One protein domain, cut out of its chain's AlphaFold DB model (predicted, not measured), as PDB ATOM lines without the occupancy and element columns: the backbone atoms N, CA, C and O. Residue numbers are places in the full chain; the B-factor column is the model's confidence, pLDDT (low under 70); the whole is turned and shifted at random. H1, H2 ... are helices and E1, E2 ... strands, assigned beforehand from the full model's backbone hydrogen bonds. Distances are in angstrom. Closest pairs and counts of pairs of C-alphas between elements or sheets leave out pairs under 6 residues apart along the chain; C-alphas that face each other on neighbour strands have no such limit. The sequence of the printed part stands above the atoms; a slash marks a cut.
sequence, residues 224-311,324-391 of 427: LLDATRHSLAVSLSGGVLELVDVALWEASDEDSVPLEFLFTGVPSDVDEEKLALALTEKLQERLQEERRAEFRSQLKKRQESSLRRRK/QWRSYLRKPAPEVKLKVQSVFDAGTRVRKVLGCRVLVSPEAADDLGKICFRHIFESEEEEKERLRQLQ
ATOM      1  N   LEU A 224      -5.513  37.265  10.841       89.44
ATOM      2  CA  LEU A 224      -5.323  36.708  12.177       89.44
ATOM      3  C   LEU A 224      -4.307  35.559  12.125       89.44
ATOM      4  O   LEU A 224      -4.429  34.684  11.260       89.44
ATOM      5  N   LEU A 225      -3.346  35.540  13.053       88.56
ATOM      6  CA  LEU A 225      -2.364  34.460  13.186       88.56
ATOM      7  C   LEU A 225      -3.056  33.128  13.503       88.56
ATOM      8  O   LEU A 225      -3.943  33.083  14.354       88.56
ATOM      9  N   ASP A 226      -2.608  32.028  12.893       90.50
ATOM     10  CA  ASP A 226      -3.205  30.695  13.096       90.50
ATOM     11  C   ASP A 226      -3.203  30.269  14.570       90.50
ATOM     12  O   ASP A 226      -4.189  29.741  15.082       90.50
ATOM     13  N   ALA A 227      -2.123  30.579  15.295       89.50
ATOM     14  CA  ALA A 227      -2.042  30.336  16.732       89.50
ATOM     15  C   ALA A 227      -3.166  31.053  17.500       89.50
ATOM     16  O   ALA A 227      -3.742  30.469  18.417       89.50
ATOM     17  N   THR A 228      -3.513  32.279  17.099       93.00
ATOM     18  CA  THR A 228      -4.595  33.053  17.714       93.00
ATOM     19  C   THR A 228      -5.974  32.525  17.315       93.00
ATOM     20  O   THR A 228      -6.861  32.432  18.161       93.00
ATOM     21  N   ARG A 229      -6.150  32.086  16.061       94.81
ATOM     22  CA  ARG A 229      -7.393  31.431  15.603       94.81
ATOM     23  C   ARG A 229      -7.721  30.207  16.449       94.81
ATOM     24  O   ARG A 229      -8.853  30.050  16.895       94.81
ATOM     25  N   HIS A 230      -6.719  29.368  16.704       93.81
ATOM     26  CA  HIS A 230      -6.873  28.182  17.542       93.81
ATOM     27  C   HIS A 230      -6.998  28.525  19.028       93.81
ATOM     28  O   HIS A 230      -7.715  27.842  19.756       93.81
ATOM     29  N   SER A 231      -6.314  29.571  19.501       94.44
ATOM     30  CA  SER A 231      -6.348  29.935  20.916       94.44
ATOM     31  C   SER A 231      -7.711  30.491  21.345       94.44
ATOM     32  O   SER A 231      -8.153  30.196  22.463       94.44
ATOM     33  N   LEU A 232      -8.373  31.228  20.448       96.25
ATOM     34  CA  LEU A 232      -9.706  31.818  20.607       96.25
ATOM     35  C   LEU A 232     -10.830  30.969  19.997       96.25
ATOM     36  O   LEU A 232     -11.973  31.419  19.932       96.25
ATOM     37  N   ALA A 233     -10.533  29.743  19.563       96.38
ATOM     38  CA  ALA A 233     -11.556  28.830  19.080       96.38
ATOM     39  C   ALA A 233     -12.532  28.469  20.211       96.38
ATOM     40  O   ALA A 233     -12.127  28.186  21.345       96.38
ATOM     41  N   VAL A 234     -13.826  28.467  19.887       96.81
ATOM     42  CA  VAL A 234     -14.902  28.189  20.844       96.81
ATOM     43  C   VAL A 234     -15.448  26.791  20.584       96.81
ATOM     44  O   VAL A 234     -15.920  26.487  19.490       96.81
ATOM     45  N   SER A 235     -15.386  25.931  21.599       95.50
ATOM     46  CA  SER A 235     -15.924  24.572  21.531       95.50
ATOM     47  C   SER A 235     -17.394  24.565  21.941       95.50
ATOM     48  O   SER A 235     -17.719  24.878  23.084       95.50
ATOM     49  N   LEU A 236     -18.279  24.170  21.027       94.75
ATOM     50  CA  LEU A 236     -19.702  23.948  21.287       94.75
ATOM     51  C   LEU A 236     -20.066  22.480  21.034       94.75
ATOM     52  O   LEU A 236     -19.303  21.726  20.429       94.75
ATOM     53  N   SER A 237     -21.261  22.058  21.458       89.56
ATOM     54  CA  SER A 237     -21.743  20.676  21.282       89.56
ATOM     55  C   SER A 237     -21.759  20.205  19.821       89.56
ATOM     56  O   SER A 237     -21.664  19.008  19.571       89.56
ATOM     57  N   GLY A 238     -21.862  21.135  18.865       85.75
ATOM     58  CA  GLY A 238     -21.872  20.857  17.425       85.75
ATOM     59  C   GLY A 238     -20.505  20.912  16.733       85.75
ATOM     60  O   GLY A 238     -20.439  20.653  15.535       85.75
ATOM     61  N   GLY A 239     -19.424  21.257  17.441       91.81
ATOM     62  CA  GLY A 239     -18.083  21.360  16.862       91.81
ATOM     63  C   GLY A 239     -17.252  22.512  17.423       91.81
ATOM     64  O   GLY A 239     -17.656  23.216  18.348       91.81
ATOM     65  N   VAL A 240     -16.067  22.693  16.844       95.00
ATOM     66  CA  VAL A 240     -15.158  23.795  17.178       95.00
ATOM     67  C   VAL A 240     -15.371  24.916  16.169       95.00
ATOM     68  O   VAL A 240     -15.223  24.705  14.967       95.00
ATOM     69  N   LEU A 241     -15.727  26.098  16.664       95.56
ATOM     70  CA  LEU A 241     -15.856  27.302  15.856       95.56
ATOM     71  C   LEU A 241     -14.515  28.022  15.814       95.56
ATOM     72  O   LEU A 241     -14.018  28.494  16.840       95.56
ATOM     73  N   GLU A 242     -13.941  28.109  14.621       95.44
ATOM     74  CA  GLU A 242     -12.684  28.815  14.404       95.44
ATOM     75  C   GLU A 242     -12.944  30.295  14.137       95.44
ATOM     76  O   GLU A 242     -13.770  30.666  13.290       95.44
ATOM     77  N   LEU A 243     -12.203  31.131  14.864       95.69
ATOM     78  CA  LEU A 243     -12.179  32.568  14.660       95.69
ATOM     79  C   LEU A 243     -11.475  32.875  13.333       95.69
ATOM     80  O   LEU A 243     -10.388  32.370  13.053       95.69
ATOM     81  N   VAL A 244     -12.106  33.698  12.507       93.88
ATOM     82  CA  VAL A 244     -11.617  34.074  11.177       93.88
ATOM     83  C   VAL A 244     -10.983  35.447  11.207       93.88
ATOM     84  O   VAL A 244      -9.904  35.632  10.645       93.88
ATOM     85  N   ASP A 245     -11.680  36.394  11.827       94.19
ATOM     86  CA  ASP A 245     -11.302  37.799  11.848       94.19
ATOM     87  C   ASP A 245     -11.904  38.497  13.071       94.19
ATOM     88  O   ASP A 245     -12.899  38.032  13.643       94.19
ATOM     89  N   VAL A 246     -11.289  39.616  13.445       94.88
ATOM     90  CA  VAL A 246     -11.748  40.515  14.504       94.88
ATOM     91  C   VAL A 246     -11.782  41.928  13.940       94.88
ATOM     92  O   VAL A 246     -10.760  42.450  13.512       94.88
ATOM     93  N   ALA A 247     -12.952  42.556  13.936       93.06
ATOM     94  CA  ALA A 247     -13.123  43.910  13.427       93.06
ATOM     95  C   ALA A 247     -13.441  44.886  14.561       93.06
ATOM     96  O   ALA A 247     -14.231  44.586  15.458       93.06
ATOM     97  N   LEU A 248     -12.840  46.071  14.492       92.50
ATOM     98  CA  LEU A 248     -13.183  47.202  15.348       92.50
ATOM     99  C   LEU A 248     -14.388  47.942  14.758       92.50
ATOM    100  O   LEU A 248     -14.457  48.157  13.543       92.50
ATOM    101  N   TRP A 249     -15.324  48.329  15.619       91.12
ATOM    102  CA  TRP A 249     -16.473  49.154  15.255       91.12
ATOM    103  C   TRP A 249     -16.364  50.530  15.904       91.12
ATOM    104  O   TRP A 249     -15.705  50.690  16.932       91.12
ATOM    105  N   GLU A 250     -17.027  51.520  15.305       85.88
ATOM    106  CA  GLU A 250     -17.112  52.859  15.885       85.88
ATOM    107  C   GLU A 250     -17.752  52.779  17.276       85.88
ATOM    108  O   GLU A 250     -18.880  52.301  17.447       85.88
ATOM    109  N   ALA A 251     -16.995  53.210  18.282       81.06
ATOM    110  CA  ALA A 251     -17.467  53.254  19.652       81.06
ATOM    111  C   ALA A 251     -18.530  54.346  19.788       81.06
ATOM    112  O   ALA A 251     -18.324  55.489  19.385       81.06
ATOM    113  N   SER A 252     -19.677  53.984  20.360       75.12
ATOM    114  CA  SER A 252     -20.688  54.967  20.767       75.12
ATOM    115  C   SER A 252     -20.395  55.550  22.153       75.12
ATOM    116  O   SER A 252     -20.821  56.665  22.431       75.12
ATOM    117  N   ASP A 253     -19.638  54.821  22.982       85.25
ATOM    118  CA  ASP A 253     -19.349  55.155  24.378       85.25
ATOM    119  C   ASP A 253     -17.830  55.207  24.619       85.25
ATOM    120  O   ASP A 253     -17.102  54.334  24.150       85.25
ATOM    121  N   GLU A 254     -17.343  56.181  25.396       85.56
ATOM    122  CA  GLU A 254     -15.906  56.311  25.726       85.56
ATOM    123  C   GLU A 254     -15.386  55.152  26.599       85.56
ATOM    124  O   GLU A 254     -14.214  54.781  26.528       85.56
ATOM    125  N   ASP A 255     -16.270  54.536  27.388       91.69
ATOM    126  CA  ASP A 255     -15.922  53.487  28.352       91.69
ATOM    127  C   ASP A 255     -15.923  52.070  27.760       91.69
ATOM    128  O   ASP A 255     -15.568  51.106  28.452       91.69
ATOM    129  N   SER A 256     -16.356  51.900  26.506       94.06
ATOM    130  CA  SER A 256     -16.427  50.578  25.884       94.06
ATOM    131  C   SER A 256     -16.131  50.596  24.393       94.06
ATOM    132  O   SER A 256     -16.608  51.434  23.637       94.06
ATOM    133  N   VAL A 257     -15.358  49.608  23.963       95.12
ATOM    134  CA  VAL A 257     -14.937  49.427  22.582       95.12
ATOM    135  C   VAL A 257     -15.723  48.255  21.990       95.12
ATOM    136  O   VAL A 257     -15.611  47.134  22.498       95.12
ATOM    137  N   PRO A 258     -16.542  48.467  20.946       95.94
ATOM    138  CA  PRO A 258     -17.239  47.385  20.269       95.94
ATOM    139  C   PRO A 258     -16.293  46.636  19.324       95.94
ATOM    140  O   PRO A 258     -15.743  47.199  18.377       95.94
ATOM    141  N   LEU A 259     -16.147  45.335  19.563       95.94
ATOM    142  CA  LEU A 259     -15.396  44.403  18.727       95.94
ATOM    143  C   LEU A 259     -16.337  43.367  18.110       95.94
ATOM    144  O   LEU A 259     -17.206  42.821  18.787       95.94
ATOM    145  N   GLU A 260     -16.160  43.067  16.829       96.31
ATOM    146  CA  GLU A 260     -16.886  42.021  16.105       96.31
ATOM    147  C   GLU A 260     -15.963  40.829  15.856       96.31
ATOM    148  O   GLU A 260     -14.950  40.950  15.176       96.31
ATOM    149  N   PHE A 261     -16.348  39.666  16.368       96.62
ATOM    150  CA  PHE A 261     -15.655  38.397  16.168       96.62
ATOM    151  C   PHE A 261     -16.390  37.576  15.113       96.62
ATOM    152  O   PHE A 261     -17.574  37.278  15.280       96.62
ATOM    153  N   LEU A 262     -15.698  37.198  14.038       95.75
ATOM    154  CA  LEU A 262     -16.274  36.435  12.933       95.75
ATOM    155  C   LEU A 262     -15.862  34.964  13.006       95.75
ATOM    156  O   LEU A 262     -14.677  34.644  12.962       95.75
ATOM    157  N   PHE A 263     -16.836  34.058  13.040       96.12
ATOM    158  CA  PHE A 263     -16.632  32.611  13.113       96.12
ATOM    159  C   PHE A 263     -17.079  31.910  11.834       96.12
ATOM    160  O   PHE A 263     -18.122  32.232  11.261       96.12
ATOM    161  N   THR A 264     -16.328  30.890  11.411       93.50
ATOM    162  CA  THR A 264     -16.751  29.976  10.332       93.50
ATOM    163  C   THR A 264     -16.954  28.553  10.832       93.50
ATOM    164  O   THR A 264     -16.582  28.214  11.950       93.50
ATOM    165  N   GLY A 265     -17.572  27.716   9.991       88.25
ATOM    166  CA  GLY A 265     -17.834  26.314  10.327       88.25
ATOM    167  C   GLY A 265     -19.019  26.138  11.273       88.25
ATOM    168  O   GLY A 265     -19.104  25.136  11.970       88.25
ATOM    169  N   VAL A 266     -19.924  27.116  11.309       89.62
ATOM    170  CA  VAL A 266     -21.041  27.148  12.249       89.62
ATOM    171  C   VAL A 266     -22.133  26.149  11.833       89.62
ATOM    172  O   VAL A 266     -22.661  26.279  10.723       89.62
ATOM    173  N   PRO A 267     -22.534  25.208  12.712       90.31
ATOM    174  CA  PRO A 267     -23.723  24.389  12.506       90.31
ATOM    175  C   PRO A 267     -25.000  25.220  12.274       90.31
ATOM    176  O   PRO A 267     -25.126  26.385  12.670       90.31
ATOM    177  N   SER A 268     -25.997  24.623  11.620       87.31
ATOM    178  CA  SER A 268     -27.260  25.326  11.337       87.31
ATOM    179  C   SER A 268     -28.057  25.623  12.611       87.31
ATOM    180  O   SER A 268     -28.732  26.645  12.675       87.31
ATOM    181  N   ASP A 269     -27.898  24.778  13.624       90.38
ATOM    182  CA  ASP A 269     -28.626  24.689  14.891       90.38
ATOM    183  C   ASP A 269     -27.841  25.236  16.101       90.38
ATOM    184  O   ASP A 269     -28.114  24.868  17.242       90.38
ATOM    185  N   VAL A 270     -26.854  26.110  15.872       92.69
ATOM    186  CA  VAL A 270     -26.099  26.733  16.971       92.69
ATOM    187  C   VAL A 270     -26.994  27.632  17.815       92.69
ATOM    188  O   VAL A 270     -27.656  28.532  17.307       92.69
ATOM    189  N   ASP A 271     -26.939  27.395  19.121       94.88
ATOM    190  CA  ASP A 271     -27.544  28.225  20.151       94.88
ATOM    191  C   ASP A 271     -26.690  29.485  20.377       94.88
ATOM    192  O   ASP A 271     -25.559  29.412  20.872       94.88
ATOM    193  N   GLU A 272     -27.223  30.635  19.965       94.12
ATOM    194  CA  GLU A 272     -26.554  31.939  20.025       94.12
ATOM    195  C   GLU A 272     -26.213  32.356  21.465       94.12
ATOM    196  O   GLU A 272     -25.156  32.946  21.696       94.12
ATOM    197  N   GLU A 273     -27.048  32.000  22.447       95.06
ATOM    198  CA  GLU A 273     -26.811  32.331  23.857       95.06
ATOM    199  C   GLU A 273     -25.641  31.522  24.417       95.06
ATOM    200  O   GLU A 273     -24.753  32.063  25.082       95.06
ATOM    201  N   LYS A 274     -25.582  30.226  24.085       95.88
ATOM    202  CA  LYS A 274     -24.444  29.376  24.467       95.88
ATOM    203  C   LYS A 274     -23.148  29.843  23.816       95.88
ATOM    204  O   LYS A 274     -22.108  29.816  24.472       95.88
ATOM    205  N   LEU A 275     -23.200  30.285  22.558       95.31
ATOM    206  CA  LEU A 275     -22.044  30.868  21.878       95.31
ATOM    207  C   LEU A 275     -21.566  32.141  22.582       95.31
ATOM    208  O   LEU A 275     -20.371  32.281  22.830       95.31
ATOM    209  N   ALA A 276     -22.482  33.048  22.927       95.94
ATOM    210  CA  ALA A 276     -22.157  34.290  23.622       95.94
ATOM    211  C   ALA A 276     -21.466  34.028  24.973       95.94
ATOM    212  O   ALA A 276     -20.431  34.632  25.272       95.94
ATOM    213  N   LEU A 277     -21.994  33.090  25.765       96.31
ATOM    214  CA  LEU A 277     -21.405  32.697  27.048       96.31
ATOM    215  C   LEU A 277     -20.028  32.050  26.870       96.31
ATOM    216  O   LEU A 277     -19.068  32.480  27.508       96.31
ATOM    217  N   ALA A 278     -19.912  31.078  25.962       96.88
ATOM    218  CA  ALA A 278     -18.660  30.373  25.713       96.88
ATOM    219  C   ALA A 278     -17.570  31.306  25.159       96.88
ATOM    220  O   ALA A 278     -16.408  31.197  25.545       96.88
ATOM    221  N   LEU A 279     -17.934  32.261  24.296       96.88
ATOM    222  CA  LEU A 279     -17.009  33.284  23.810       96.88
ATOM    223  C   LEU A 279     -16.540  34.200  24.944       96.88
ATOM    224  O   LEU A 279     -15.348  34.477  25.046       96.88
ATOM    225  N   THR A 280     -17.459  34.656  25.796       96.44
ATOM    226  CA  THR A 280     -17.129  35.536  26.928       96.44
ATOM    227  C   THR A 280     -16.155  34.853  27.881       96.44
ATOM    228  O   THR A 280     -15.125  35.431  28.226       96.44
ATOM    229  N   GLU A 281     -16.437  33.599  28.242       96.38
ATOM    230  CA  GLU A 281     -15.557  32.782  29.077       96.38
ATOM    231  C   GLU A 281     -14.183  32.604  28.421       96.38
ATOM    232  O   GLU A 281     -13.157  32.810  29.071       96.38
ATOM    233  N   LYS A 282     -14.146  32.308  27.115       97.06
ATOM    234  CA  LYS A 282     -12.891  32.114  26.381       97.06
ATOM    235  C   LYS A 282     -12.046  33.383  26.306       97.06
ATOM    236  O   LYS A 282     -10.832  33.320  26.507       97.06
ATOM    237  N   LEU A 283     -12.666  34.531  26.037       96.56
ATOM    238  CA  LEU A 283     -11.984  35.825  26.010       96.56
ATOM    239  C   LEU A 283     -11.438  36.182  27.394       96.56
ATOM    240  O   LEU A 283     -10.281  36.584  27.511       96.56
ATOM    241  N   GLN A 284     -12.231  35.977  28.446       96.00
ATOM    242  CA  GLN A 284     -11.805  36.223  29.820       96.00
ATOM    243  C   GLN A 284     -10.647  35.304  30.230       96.00
ATOM    244  O   GLN A 284      -9.673  35.776  30.818       96.00
ATOM    245  N   GLU A 285     -10.717  34.013  29.892       95.56
ATOM    246  CA  GLU A 285      -9.643  33.045  30.130       95.56
ATOM    247  C   GLU A 285      -8.342  33.502  29.460       95.56
ATOM    248  O   GLU A 285      -7.302  33.569  30.119       95.56
ATOM    249  N   ARG A 286      -8.402  33.873  28.175       95.38
ATOM    250  CA  ARG A 286      -7.220  34.297  27.412       95.38
ATOM    251  C   ARG A 286      -6.625  35.604  27.901       95.38
ATOM    252  O   ARG A 286      -5.412  35.678  28.061       95.38
ATOM    253  N   LEU A 287      -7.453  36.594  28.212       94.81
ATOM    254  CA  LEU A 287      -6.986  37.855  28.786       94.81
ATOM    255  C   LEU A 287      -6.302  37.644  30.140       94.81
ATOM    256  O   LEU A 287      -5.255  38.225  30.421       94.81
ATOM    257  N   GLN A 288      -6.847  36.768  30.984       93.81
ATOM    258  CA  GLN A 288      -6.198  36.422  32.246       93.81
ATOM    259  C   GLN A 288      -4.905  35.629  32.051       93.81
ATOM    260  O   GLN A 288      -3.967  35.801  32.830       93.81
ATOM    261  N   GLU A 289      -4.856  34.728  31.072       93.88
ATOM    262  CA  GLU A 289      -3.657  33.957  30.756       93.88
ATOM    263  C   GLU A 289      -2.527  34.867  30.272       93.88
ATOM    264  O   GLU A 289      -1.413  34.749  30.785       93.88
ATOM    265  N   GLU A 290      -2.824  35.816  29.384       92.00
ATOM    266  CA  GLU A 290      -1.844  36.776  28.874       92.00
ATOM    267  C   GLU A 290      -1.268  37.630  30.007       92.00
ATOM    268  O   GLU A 290      -0.054  37.709  30.180       92.00
ATOM    269  N   ARG A 291      -2.121  38.144  30.899       90.75
ATOM    270  CA  ARG A 291      -1.675  38.896  32.086       90.75
ATOM    271  C   ARG A 291      -0.820  38.054  33.030       90.75
ATOM    272  O   ARG A 291       0.169  38.530  33.588       90.75
ATOM    273  N   ARG A 292      -1.164  36.774  33.218       92.94
ATOM    274  CA  ARG A 292      -0.337  35.836  34.000       92.94
ATOM    275  C   ARG A 292       1.006  35.579  33.315       92.94
ATOM    276  O   ARG A 292       2.016  35.444  34.009       92.94
ATOM    277  N   ALA A 293       1.032  35.475  31.990       91.69
ATOM    278  CA  ALA A 293       2.252  35.290  31.214       91.69
ATOM    279  C   ALA A 293       3.156  36.527  31.303       91.69
ATOM    280  O   ALA A 293       4.351  36.385  31.579       91.69
ATOM    281  N   GLU A 294       2.584  37.725  31.186       89.81
ATOM    282  CA  GLU A 294       3.289  38.991  31.358       89.81
ATOM    283  C   GLU A 294       3.896  39.095  32.763       89.81
ATOM    284  O   GLU A 294       5.105  39.295  32.907       89.81
ATOM    285  N   PHE A 295       3.101  38.829  33.804       92.19
ATOM    286  CA  PHE A 295       3.573  38.812  35.187       92.19
ATOM    287  C   PHE A 295       4.758  37.852  35.381       92.19
ATOM    288  O   PHE A 295       5.772  38.204  35.990       92.19
ATOM    289  N   ARG A 296       4.664  36.630  34.835       93.25
ATOM    290  CA  ARG A 296       5.746  35.630  34.894       93.25
ATOM    291  C   ARG A 296       6.995  36.098  34.150       93.25
ATOM    292  O   ARG A 296       8.102  35.874  34.640       93.25
ATOM    293  N   SER A 297       6.830  36.749  33.001       89.62
ATOM    294  CA  SER A 297       7.930  37.325  32.223       89.62
ATOM    295  C   SER A 297       8.653  38.415  33.016       89.62
ATOM    296  O   SER A 297       9.876  38.359  33.171       89.62
ATOM    297  N   GLN A 298       7.911  39.349  33.617       89.75
ATOM    298  CA  GLN A 298       8.493  40.400  34.453       89.75
ATOM    299  C   GLN A 298       9.189  39.825  35.701       89.75
ATOM    300  O   GLN A 298      10.303  40.234  36.042       89.75
ATOM    301  N   LEU A 299       8.593  38.811  36.340       92.31
ATOM    302  CA  LEU A 299       9.199  38.115  37.476       92.31
ATOM    303  C   LEU A 299      10.525  37.440  37.091       92.31
ATOM    304  O   LEU A 299      11.505  37.547  37.830       92.31
ATOM    305  N   LYS A 300      10.579  36.780  35.928       91.44
ATOM    306  CA  LYS A 300      11.798  36.142  35.415       91.44
ATOM    307  C   LYS A 300      12.890  37.174  35.128       91.44
ATOM    308  O   LYS A 300      14.009  37.010  35.614       91.44
ATOM    309  N   LYS A 301      12.557  38.279  34.446       87.69
ATOM    310  CA  LYS A 301      13.488  39.400  34.201       87.69
ATOM    311  C   LYS A 301      14.087  39.929  35.508       87.69
ATOM    312  O   LYS A 301      15.284  40.207  35.578       87.69
ATOM    313  N   ARG A 302      13.283  40.011  36.574       86.44
ATOM    314  CA  ARG A 302      13.752  40.416  37.907       86.44
ATOM    315  C   ARG A 302      14.684  39.390  38.553       86.44
ATOM    316  O   ARG A 302      15.681  39.763  39.167       86.44
ATOM    317  N   GLN A 303      14.368  38.102  38.456       88.62
ATOM    318  CA  GLN A 303      15.244  37.050  38.980       88.62
ATOM    319  C   GLN A 303      16.602  37.074  38.272       88.62
ATOM    320  O   GLN A 303      17.642  37.023  38.925       88.62
ATOM    321  N   GLU A 304      16.603  37.246  36.952       86.88
ATOM    322  CA  GLU A 304      17.823  37.370  36.155       86.88
ATOM    323  C   GLU A 304      18.629  38.625  36.516       86.88
ATOM    324  O   GLU A 304      19.845  38.537  36.705       86.88
ATOM    325  N   SER A 305      17.980  39.783  36.687       83.94
ATOM    326  CA  SER A 305      18.667  41.018  37.086       83.94
ATOM    327  C   SER A 305      19.250  40.931  38.503       83.94
ATOM    328  O   SER A 305      20.376  41.374  38.734       83.94
ATOM    329  N   SER A 306      18.548  40.277  39.435       84.38
ATOM    330  CA  SER A 306      19.051  40.005  40.788       84.38
ATOM    331  C   SER A 306      20.292  39.102  40.770       84.38
ATOM    332  O   SER A 306      21.276  39.382  41.457       84.38
ATOM    333  N   LEU A 307      20.293  38.052  39.940       84.44
ATOM    334  CA  LEU A 307      21.453  37.171  39.764       84.44
ATOM    335  C   LEU A 307      22.647  37.897  39.132       84.44
ATOM    336  O   LEU A 307      23.786  37.636  39.519       84.44
ATOM    337  N   ARG A 308      22.407  38.822  38.193       81.31
ATOM    338  CA  ARG A 308      23.461  39.663  37.603       81.31
ATOM    339  C   ARG A 308      24.074  40.612  38.635       81.31
ATOM    340  O   ARG A 308      25.295  40.653  38.731       81.31
ATOM    341  N   ARG A 309      23.265  41.279  39.469       77.56
ATOM    342  CA  ARG A 309      23.765  42.141  40.565       77.56
ATOM    343  C   ARG A 309      24.636  41.370  41.559       77.56
ATOM    344  O   ARG A 309      25.699  41.845  41.939       77.56
ATOM    345  N   ARG A 310      24.259  40.133  41.911       78.75
ATOM    346  CA  ARG A 310      25.098  39.270  42.768       78.75
ATOM    347  C   ARG A 310      26.470  38.960  42.162       78.75
ATOM    348  O   ARG A 310      27.408  38.728  42.913       78.75
ATOM    349  N   LYS A 311      26.585  38.932  40.829       82.50
ATOM    350  CA  LYS A 311      27.850  38.688  40.121       82.50
ATOM    351  C   LYS A 311      28.667  39.961  39.875       82.50
ATOM    352  O   LYS A 311      29.884  39.863  39.804       82.50
ATOM    353  N   GLN A 324       9.445  50.771  40.848       88.12
ATOM    354  CA  GLN A 324       8.600  50.396  39.708       88.12
ATOM    355  C   GLN A 324       7.949  49.025  39.912       88.12
ATOM    356  O   GLN A 324       6.738  48.886  39.735       88.12
ATOM    357  N   TRP A 325       8.707  48.024  40.363       88.00
ATOM    358  CA  TRP A 325       8.148  46.703  40.645       88.00
ATOM    359  C   TRP A 325       7.114  46.728  41.779       88.00
ATOM    360  O   TRP A 325       6.057  46.104  41.680       88.00
ATOM    361  N   ARG A 326       7.379  47.476  42.858       89.88
ATOM    362  CA  ARG A 326       6.410  47.670  43.948       89.88
ATOM    363  C   ARG A 326       5.152  48.378  43.452       89.88
ATOM    364  O   ARG A 326       4.060  48.005  43.869       89.88
ATOM    365  N   SER A 327       5.293  49.359  42.560       91.44
ATOM    366  CA  SER A 327       4.159  50.050  41.947       91.44
ATOM    367  C   SER A 327       3.317  49.094  41.102       91.44
ATOM    368  O   SER A 327       2.097  49.096  41.227       91.44
ATOM    369  N   TYR A 328       3.956  48.205  40.336       89.31
ATOM    370  CA  TYR A 328       3.281  47.194  39.527       89.31
ATOM    371  C   TYR A 328       2.494  46.201  40.392       89.31
ATOM    372  O   TYR A 328       1.322  45.967  40.129       89.31
ATOM    373  N   LEU A 329       3.081  45.699  41.487       90.62
ATOM    374  CA  LEU A 329       2.388  44.800  42.422       90.62
ATOM    375  C   LEU A 329       1.194  45.442  43.140       90.62
ATOM    376  O   LEU A 329       0.297  44.732  43.589       90.62
ATOM    377  N   ARG A 330       1.204  46.769  43.301       91.44
ATOM    378  CA  ARG A 330       0.105  47.511  43.929       91.44
ATOM    379  C   ARG A 330      -1.035  47.811  42.965       91.44
ATOM    380  O   ARG A 330      -2.119  48.145  43.438       91.44
ATOM    381  N   LYS A 331      -0.813  47.730  41.648       87.81
ATOM    382  CA  LYS A 331      -1.881  47.950  40.672       87.81
ATOM    383  C   LYS A 331      -2.902  46.814  40.804       87.81
ATOM    384  O   LYS A 331      -2.518  45.650  40.667       87.81
ATOM    385  N   PRO A 332      -4.181  47.114  41.094       84.25
ATOM    386  CA  PRO A 332      -5.212  46.088  41.086       84.25
ATOM    387  C   PRO A 332      -5.308  45.488  39.682       84.25
ATOM    388  O   PRO A 332      -5.114  46.188  38.689       84.25
ATOM    389  N   ALA A 333      -5.593  44.186  39.600       82.31
ATOM    390  CA  ALA A 333      -5.824  43.547  38.312       82.31
ATOM    391  C   ALA A 333      -7.034  44.228  37.648       82.31
ATOM    392  O   ALA A 333      -8.102  44.251  38.266       82.31
ATOM    393  N   PRO A 334      -6.888  44.791  36.438       82.56
ATOM    394  CA  PRO A 334      -7.976  45.525  35.818       82.56
ATOM    395  C   PRO A 334      -9.149  44.587  35.560       82.56
ATOM    396  O   PRO A 334      -8.983  43.483  35.031       82.56
ATOM    397  N   GLU A 335     -10.340  44.999  35.979       84.19
ATOM    398  CA  GLU A 335     -11.534  44.185  35.815       84.19
ATOM    399  C   GLU A 335     -11.873  44.073  34.325       84.19
ATOM    400  O   GLU A 335     -11.991  45.073  33.613       84.19
ATOM    401  N   VAL A 336     -11.997  42.840  33.832       88.88
ATOM    402  CA  VAL A 336     -12.303  42.598  32.423       88.88
ATOM    403  C   VAL A 336     -13.809  42.749  32.228       88.88
ATOM    404  O   VAL A 336     -14.571  41.805  32.429       88.88
ATOM    405  N   LYS A 337     -14.247  43.953  31.858       92.38
ATOM    406  CA  LYS A 337     -15.646  44.216  31.506       92.38
ATOM    407  C   LYS A 337     -15.890  43.725  30.080       92.38
ATOM    408  O   LYS A 337     -15.479  44.385  29.129       92.38
ATOM    409  N   LEU A 338     -16.523  42.562  29.945       94.75
ATOM    410  CA  LEU A 338     -16.947  41.989  28.664       94.75
ATOM    411  C   LEU A 338     -18.466  41.850  28.669       94.75
ATOM    412  O   LEU A 338     -19.033  41.249  29.582       94.75
ATOM    413  N   LYS A 339     -19.130  42.376  27.641       96.00
ATOM    414  CA  LYS A 339     -20.568  42.189  27.446       96.00
ATOM    415  C   LYS A 339     -20.859  41.885  25.987       96.00
ATOM    416  O   LYS A 339     -20.599  42.708  25.115       96.00
ATOM    417  N   VAL A 340     -21.440  40.721  25.715       96.31
ATOM    418  CA  VAL A 340     -21.923  40.397  24.368       96.31
ATOM    419  C   VAL A 340     -23.153  41.247  24.071       96.31
ATOM    420  O   VAL A 340     -24.118  41.245  24.834       96.31
ATOM    421  N   GLN A 341     -23.098  42.006  22.982       95.38
ATOM    422  CA  GLN A 341     -24.172  42.896  22.554       95.38
ATOM    423  C   GLN A 341     -25.161  42.164  21.647       95.38
ATOM    424  O   GLN A 341     -26.369  42.267  21.839       95.38
ATOM    425  N   SER A 342     -24.657  41.457  20.635       95.31
ATOM    426  CA  SER A 342     -25.495  40.739  19.674       95.31
ATOM    427  C   SER A 342     -24.716  39.655  18.941       95.31
ATOM    428  O   SER A 342     -23.513  39.784  18.708       95.31
ATOM    429  N   VAL A 343     -25.433  38.609  18.544       96.25
ATOM    430  CA  VAL A 343     -24.972  37.585  17.605       96.25
ATOM    431  C   VAL A 343     -25.787  37.752  16.324       96.25
ATOM    432  O   VAL A 343     -26.986  38.013  16.380       96.25
ATOM    433  N   PHE A 344     -25.142  37.675  15.164       94.75
ATOM    434  CA  PHE A 344     -25.804  37.810  13.867       94.75
ATOM    435  C   PHE A 344     -25.144  36.927  12.813       94.75
ATOM    436  O   PHE A 344     -23.974  36.566  12.913       94.75
ATOM    437  N   ASP A 345     -25.896  36.591  11.769       94.12
ATOM    438  CA  ASP A 345     -25.365  35.889  10.604       94.12
ATOM    439  C   ASP A 345     -24.802  36.910   9.606       94.12
ATOM    440  O   ASP A 345     -25.540  37.676   8.986       94.12
ATOM    441  N   ALA A 346     -23.477  36.940   9.486       92.31
ATOM    442  CA  ALA A 346     -22.730  37.715   8.498       92.31
ATOM    443  C   ALA A 346     -22.462  36.907   7.212       92.31
ATOM    444  O   ALA A 346     -21.796  37.387   6.291       92.31
ATOM    445  N   GLY A 347     -22.921  35.654   7.165       88.12
ATOM    446  CA  GLY A 347     -22.685  34.724   6.077       88.12
ATOM    447  C   GLY A 347     -23.412  35.082   4.787       88.12
ATOM    448  O   GLY A 347     -24.379  35.840   4.740       88.12
ATOM    449  N   THR A 348     -22.953  34.465   3.702       86.69
ATOM    450  CA  THR A 348     -23.722  34.431   2.452       86.69
ATOM    451  C   THR A 348     -24.627  33.205   2.442       86.69
ATOM    452  O   THR A 348     -24.441  32.278   3.229       86.69
ATOM    453  N   ARG A 349     -25.551  33.123   1.475       79.81
ATOM    454  CA  ARG A 349     -26.403  31.931   1.283       79.81
ATOM    455  C   ARG A 349     -25.621  30.614   1.172       79.81
ATOM    456  O   ARG A 349     -26.183  29.563   1.448       79.81
ATOM    457  N   VAL A 350     -24.360  30.665   0.737       83.00
ATOM    458  CA  VAL A 350     -23.522  29.477   0.493       83.00
ATOM    459  C   VAL A 350     -22.658  29.122   1.705       83.00
ATOM    460  O   VAL A 350     -22.339  27.954   1.910       83.00
ATOM    461  N   ARG A 351     -22.269  30.108   2.522       85.12
ATOM    462  CA  ARG A 351     -21.392  29.897   3.680       85.12
ATOM    463  C   ARG A 351     -21.883  30.720   4.862       85.12
ATOM    464  O   ARG A 351     -21.770  31.945   4.837       85.12
ATOM    465  N   LYS A 352     -22.362  30.021   5.893       90.06
ATOM    466  CA  LYS A 352     -22.754  30.601   7.180       90.06
ATOM    467  C   LYS A 352     -21.512  31.116   7.912       90.06
ATOM    468  O   LYS A 352     -20.530  30.380   8.063       90.06
ATOM    469  N   VAL A 353     -21.553  32.376   8.330       93.94
ATOM    470  CA  VAL A 353     -20.505  33.041   9.115       93.94
ATOM    471  C   VAL A 353     -21.218  33.750  10.249       93.94
ATOM    472  O   VAL A 353     -22.042  34.615   9.986       93.94
ATOM    473  N   LEU A 354     -20.933  33.390  11.495       95.44
ATOM    474  CA  LEU A 354     -21.533  34.096  12.628       95.44
ATOM    475  C   LEU A 354     -20.627  35.241  13.060       95.44
ATOM    476  O   LEU A 354     -19.444  35.028  13.309       95.44
ATOM    477  N   GLY A 355     -21.201  36.432  13.169       96.12
ATOM    478  CA  GLY A 355     -20.603  37.576  13.836       96.12
ATOM    479  C   GLY A 355     -21.099  37.671  15.272       96.12
ATOM    480  O   GLY A 355     -22.294  37.548  15.535       96.12
ATOM    481  N   CYS A 356     -20.185  37.899  16.207       97.19
ATOM    482  CA  CYS A 356     -20.504  38.199  17.595       97.19
ATOM    483  C   CYS A 356     -19.934  39.571  17.947       97.19
ATOM    484  O   CYS A 356     -18.719  39.763  17.920       97.19
ATOM    485  N   ARG A 357     -20.806  40.531  18.258       96.19
ATOM    486  CA  ARG A 357     -20.412  41.856  18.744       96.19
ATOM    487  C   ARG A 357     -20.279  41.826  20.253       96.19
ATOM    488  O   ARG A 357     -21.237  41.508  20.959       96.19
ATOM    489  N   VAL A 358     -19.108  42.205  20.737       97.12
ATOM    490  CA  VAL A 358     -18.752  42.240  22.151       97.12
ATOM    491  C   VAL A 358     -18.274  43.642  22.491       97.12
ATOM    492  O   VAL A 358     -17.397  44.185  21.830       97.12
ATOM    493  N   LEU A 359     -18.856  44.225  23.532       96.38
ATOM    494  CA  LEU A 359     -18.373  45.450  24.151       96.38
ATOM    495  C   LEU A 359     -17.312  45.073  25.177       96.38
ATOM    496  O   LEU A 359     -17.570  44.259  26.072       96.38
ATOM    497  N   VAL A 360     -16.127  45.652  25.034       96.25
ATOM    498  CA  VAL A 360     -14.985  45.393  25.911       96.25
ATOM    499  C   VAL A 360     -14.447  46.695  26.493       96.25
ATOM    500  O   VAL A 360     -14.590  47.750  25.879       96.25
ATOM    501  N   SER A 361     -13.831  46.658  27.677       95.38
ATOM    502  CA  SER A 361     -13.132  47.842  28.196       95.38
ATOM    503  C   SER A 361     -11.945  48.227  27.293       95.38
ATOM    504  O   SER A 361     -11.349  47.336  26.683       95.38
ATOM    505  N   PRO A 362     -11.545  49.512  27.224       93.81
ATOM    506  CA  PRO A 362     -10.433  49.954  26.375       93.81
ATOM    507  C   PRO A 362      -9.119  49.212  26.650       93.81
ATOM    508  O   PRO A 362      -8.427  48.810  25.720       93.81
ATOM    509  N   GLU A 363      -8.811  48.946  27.921       93.12
ATOM    510  CA  GLU A 363      -7.629  48.163  28.307       93.12
ATOM    511  C   GLU A 363      -7.710  46.711  27.809       93.12
ATOM    512  O   GLU A 363      -6.735  46.167  27.301       93.12
ATOM    513  N   ALA A 364      -8.886  46.077  27.906       94.88
ATOM    514  CA  ALA A 364      -9.085  44.729  27.381       94.88
ATOM    515  C   ALA A 364      -9.053  44.701  25.844       94.88
ATOM    516  O   ALA A 364      -8.613  43.710  25.267       94.88
ATOM    517  N   ALA A 365      -9.502  45.770  25.183       95.06
ATOM    518  CA  ALA A 365      -9.407  45.922  23.735       95.06
ATOM    519  C   ALA A 365      -7.946  46.013  23.275       95.06
ATOM    520  O   ALA A 365      -7.587  45.364  22.296       95.06
ATOM    521  N   ASP A 366      -7.107  46.760  23.998       93.38
ATOM    522  CA  ASP A 366      -5.665  46.854  23.740       93.38
ATOM    523  C   ASP A 366      -4.970  45.495  23.935       93.38
ATOM    524  O   ASP A 366      -4.245  45.027  23.053       93.38
ATOM    525  N   ASP A 367      -5.271  44.796  25.036       94.06
ATOM    526  CA  ASP A 367      -4.774  43.437  25.293       94.06
ATOM    527  C   ASP A 367      -5.199  42.461  24.169       94.06
ATOM    528  O   ASP A 367      -4.379  41.713  23.631       94.06
ATOM    529  N   LEU A 368      -6.475  42.485  23.761       95.12
ATOM    530  CA  LEU A 368      -6.981  41.661  22.655       95.12
ATOM    531  C   LEU A 368      -6.347  42.040  21.315       95.12
ATOM    532  O   LEU A 368      -6.068  41.151  20.510       95.12
ATOM    533  N   GLY A 369      -6.096  43.327  21.084       93.75
ATOM    534  CA  GLY A 369      -5.397  43.840  19.912       93.75
ATOM    535  C   GLY A 369      -3.992  43.260  19.800       93.75
ATOM    536  O   GLY A 369      -3.639  42.723  18.752       93.75
ATOM    537  N   LYS A 370      -3.228  43.247  20.897       92.12
ATOM    538  CA  LYS A 370      -1.893  42.622  20.959       92.12
ATOM    539  C   LYS A 370      -1.933  41.117  20.692       92.12
ATOM    540  O   LYS A 370      -1.059  40.592  20.001       92.12
ATOM    541  N   ILE A 371      -2.958  40.423  21.190       92.88
ATOM    542  CA  ILE A 371      -3.143  38.976  20.977       92.88
ATOM    543  C   ILE A 371      -3.530  38.668  19.518       92.88
ATOM    544  O   ILE A 371      -3.003  37.730  18.909       92.88
ATOM    545  N   CYS A 372      -4.461  39.438  18.950       93.62
ATOM    546  CA  CYS A 372      -5.022  39.219  17.614       93.62
ATOM    547  C   CYS A 372      -4.099  39.716  16.501       93.62
ATOM    548  O   CYS A 372      -3.858  39.014  15.519       93.62
ATOM    549  N   PHE A 373      -3.541  40.905  16.685       91.50
ATOM    550  CA  PHE A 373      -2.808  41.662  15.679       91.50
ATOM    551  C   PHE A 373      -1.415  42.014  16.166       91.50
ATOM    552  O   PHE A 373      -0.972  43.159  16.112       91.50
ATOM    553  N   ARG A 374      -0.693  40.991  16.607       86.69
ATOM    554  CA  ARG A 374       0.638  41.126  17.189       86.69
ATOM    555  C   ARG A 374       1.590  42.008  16.364       86.69
ATOM    556  O   ARG A 374       2.252  42.858  16.929       86.69
ATOM    557  N   HIS A 375       1.583  41.892  15.034       82.62
ATOM    558  CA  HIS A 375       2.432  42.700  14.140       82.62
ATOM    559  C   HIS A 375       2.081  44.194  14.062       82.62
ATOM    560  O   HIS A 375       2.873  44.971  13.545       82.62
ATOM    561  N   ILE A 376       0.884  44.590  14.495       86.81
ATOM    562  CA  ILE A 376       0.455  45.996  14.511       86.81
ATOM    563  C   ILE A 376       0.856  46.650  15.834       86.81
ATOM    564  O   ILE A 376       1.238  47.815  15.854       86.81
ATOM    565  N   PHE A 377       0.759  45.894  16.932       85.69
ATOM    566  CA  PHE A 377       0.978  46.408  18.282       85.69
ATOM    567  C   PHE A 377       2.396  46.172  18.816       85.69
ATOM    568  O   PHE A 377       2.822  46.909  19.703       85.69
ATOM    569  N   GLU A 378       3.132  45.170  18.322       80.62
ATOM    570  CA  GLU A 378       4.537  44.986  18.697       80.62
ATOM    571  C   GLU A 378       5.402  46.077  18.072       80.62
ATOM    572  O   GLU A 378       5.334  46.356  16.874       80.62
ATOM    573  N   SER A 379       6.262  46.674  18.894       79.38
ATOM    574  CA  SER A 379       7.300  47.568  18.389       79.38
ATOM    575  C   SER A 379       8.325  46.787  17.555       79.38
ATOM    576  O   SER A 379       8.608  45.619  17.832       79.38
ATOM    577  N   GLU A 380       8.959  47.435  16.568       78.31
ATOM    578  CA  GLU A 380      10.035  46.794  15.788       78.31
ATOM    579  C   GLU A 380      11.166  46.247  16.678       78.31
ATOM    580  O   GLU A 380      11.863  45.306  16.302       78.31
ATOM    581  N   GLU A 381      11.397  46.861  17.840       78.50
ATOM    582  CA  GLU A 381      12.404  46.412  18.800       78.50
ATOM    583  C   GLU A 381      11.996  45.112  19.489       78.50
ATOM    584  O   GLU A 381      12.821  44.208  19.605       78.50
ATOM    585  N   GLU A 382      10.733  44.979  19.894       77.25
ATOM    586  CA  GLU A 382      10.197  43.738  20.458       77.25
ATOM    587  C   GLU A 382      10.153  42.625  19.418       77.25
ATOM    588  O   GLU A 382      10.504  41.489  19.735       77.25
ATOM    589  N   GLU A 383       9.805  42.944  18.169       77.00
ATOM    590  CA  GLU A 383       9.880  41.983  17.072       77.00
ATOM    591  C   GLU A 383      11.327  41.519  16.865       77.00
ATOM    592  O   GLU A 383      11.586  40.317  16.823       77.00
ATOM    593  N   LYS A 384      12.299  42.442  16.819       78.50
ATOM    594  CA  LYS A 384      13.730  42.106  16.716       78.50
ATOM    595  C   LYS A 384      14.207  41.282  17.909       78.50
ATOM    596  O   LYS A 384      14.942  40.317  17.711       78.50
ATOM    597  N   GLU A 385      13.801  41.618  19.128       79.25
ATOM    598  CA  GLU A 385      14.181  40.890  20.341       79.25
ATOM    599  C   GLU A 385      13.542  39.501  20.392       79.25
ATOM    600  O   GLU A 385      14.179  38.522  20.775       79.25
ATOM    601  N   ARG A 386      12.301  39.366  19.924       72.50
ATOM    602  CA  ARG A 386      11.642  38.072  19.779       72.50
ATOM    603  C   ARG A 386      12.295  37.245  18.685       72.50
ATOM    604  O   ARG A 386      12.496  36.056  18.885       72.50
ATOM    605  N   LEU A 387      12.645  37.846  17.551       76.00
ATOM    606  CA  LEU A 387      13.404  37.185  16.492       76.00
ATOM    607  C   LEU A 387      14.791  36.766  16.986       76.00
ATOM    608  O   LEU A 387      15.260  35.704  16.590       76.00
ATOM    609  N   ARG A 388      15.410  37.540  17.892       74.44
ATOM    610  CA  ARG A 388      16.617  37.142  18.632       74.44
ATOM    611  C   ARG A 388      16.356  35.950  19.546       74.44
ATOM    612  O   ARG A 388      17.103  34.992  19.483       74.44
ATOM    613  N   GLN A 389      15.275  35.941  20.322       68.69
ATOM    614  CA  GLN A 389      14.907  34.782  21.154       68.69
ATOM    615  C   GLN A 389      14.515  33.548  20.328       68.69
ATOM    616  O   GLN A 389      14.732  32.416  20.746       68.69
ATOM    617  N   LEU A 390      13.936  33.765  19.147       68.06
ATOM    618  CA  LEU A 390      13.642  32.754  18.138       68.06
ATOM    619  C   LEU A 390      14.876  32.409  17.306       68.06
ATOM    620  O   LEU A 390      14.716  31.641  16.358       68.06
ATOM    621  N   GLN A 391      16.075  32.936  17.602       61.56
ATOM    622  CA  GLN A 391      17.304  32.485  16.955       61.56
ATOM    623  C   GLN A 391      17.512  31.016  17.301       61.56
ATOM    624  O   GLN A 391      18.218  30.634  18.219       61.56
TER     625      GLN A 391
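AT A GLANCE: This is residues 224 to 311 and 324 to 391 of the 427 residues of the protein "Hypothetical protein" of Symbiodinium sp. CCMP2456 (UniProt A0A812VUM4). A sheet of five strands, curled like part of a barrel, wraps round residues 272 to 284 of one very long helix, H2, which runs on far past the sheet as an arm; its residues 303 to 311 stick out free. H4 packs on the same face of the sheet, H1 sits beside E2, H5 and H6 lead away from the sheet after H4, and H3 lies well away from the sheet, near H2. The printed part has 156 residues, with six named helices and five named strands in the order H1 E1 E2 E3 H2 H3 E4 E5 H4 H5 H6. The sheet's order is E1 - E2 - E3 - E5 - E4, all antiparallel, and the class is mixed, helices and strands. The whole is elongated, spanning 66 by 36 by 29 A, and only just loose, close to compact, with a radius of gyration of the C-alphas of 18.5 A.

HOW THE PARTS SIT: Begin with the strongly twisted sheet: E1, residues 234 to 236, and E4, residues 338 to 345, are its edge strands, and E2, residues 239 to 248, E3, residues 257 to 264, and E5, residues 353 to 360, are inner strands. E1, E2 and E3 form a meander, each strand the antiparallel neighbour of the one before. In the hairpin of E1 and E2, look at N 236 and O 239, 2.9 A apart; in the hairpin of E2 and E3, N 247 and O 260 are 2.8 A apart. E2 bends by 50 degrees at residue 244, and its pairing is staggered: residues 239 to 241 pair with E1, residues 242 to 248 with E3. Between E3 and E5 find N 259 and O 358 at 2.8 A, and in the hairpin of E4 and E5 find N 357 and O 342 at 2.8 A. H2, residues 272 to 311, is on one face of the sheet, making two layers, a helix layer and a sheet layer; its closest C-alphas to E4 are those of Ala 276 and Val 340, 6.2 A. H4, residues 362 to 372, is on the same face at a height over the sheet of 9.0 A; it lies over E3 and runs along the strands, at 16 degrees to E3 on the local plane. H2 and H4 only just touch, with 3 pairs of C-alphas within 8 A, made by residue 287 of H2 alone; the closest are those of Leu 287 and Asp 367, 6.9 A, and the lines are about perpendicular at 84 degrees. H1, residues 226 to 231, stands at the sheet's level; its closest C-alphas to E2 are those of Arg 229 and Leu 243, 5.0 A. H5, residues 374 to 377, and H4 touch only at the corner, and only just, with 3 pairs of C-alphas within 8 A; the closest are those of Lys 370 and Phe 377, 5.5 A. H6, residues 380 to 389, touches no helix, and H3, residues 324 to 330, is near H2. Every O i to N i+4 pair is within hydrogen-bond range in H1, H2, H3, H4 and H6; H5 is too short for such a pair.

IN THESE COORDINATES: Find C-alpha 226 at (-3.205, 30.695, 13.096), where H1 begins. E2 measures 26.3 A from first to last C-alpha, E3 23.1 A, E5 21.6 A and E4 20.8 A. From C-alpha 272 at (-26.554, 31.939, 20.025), H2 runs 58.4 A to C-alpha 311 at (27.850, 38.688, 40.121). H4 measures 14.9 A and H6 14.0 A; E1, H1, H3 and H5 are shorter.

THE WHOLE: The two C-alphas farthest apart are those of Lys 311 and Arg 349, 67.1 A. Residues 312 to 323 are not printed, and C-alphas 311 and 324 stand 22.5 A apart across this cut. Of the links that are printed whole, none is long. The mean pLDDT of the printed part is 90.1; look for values under 70 at residues 389 to 391.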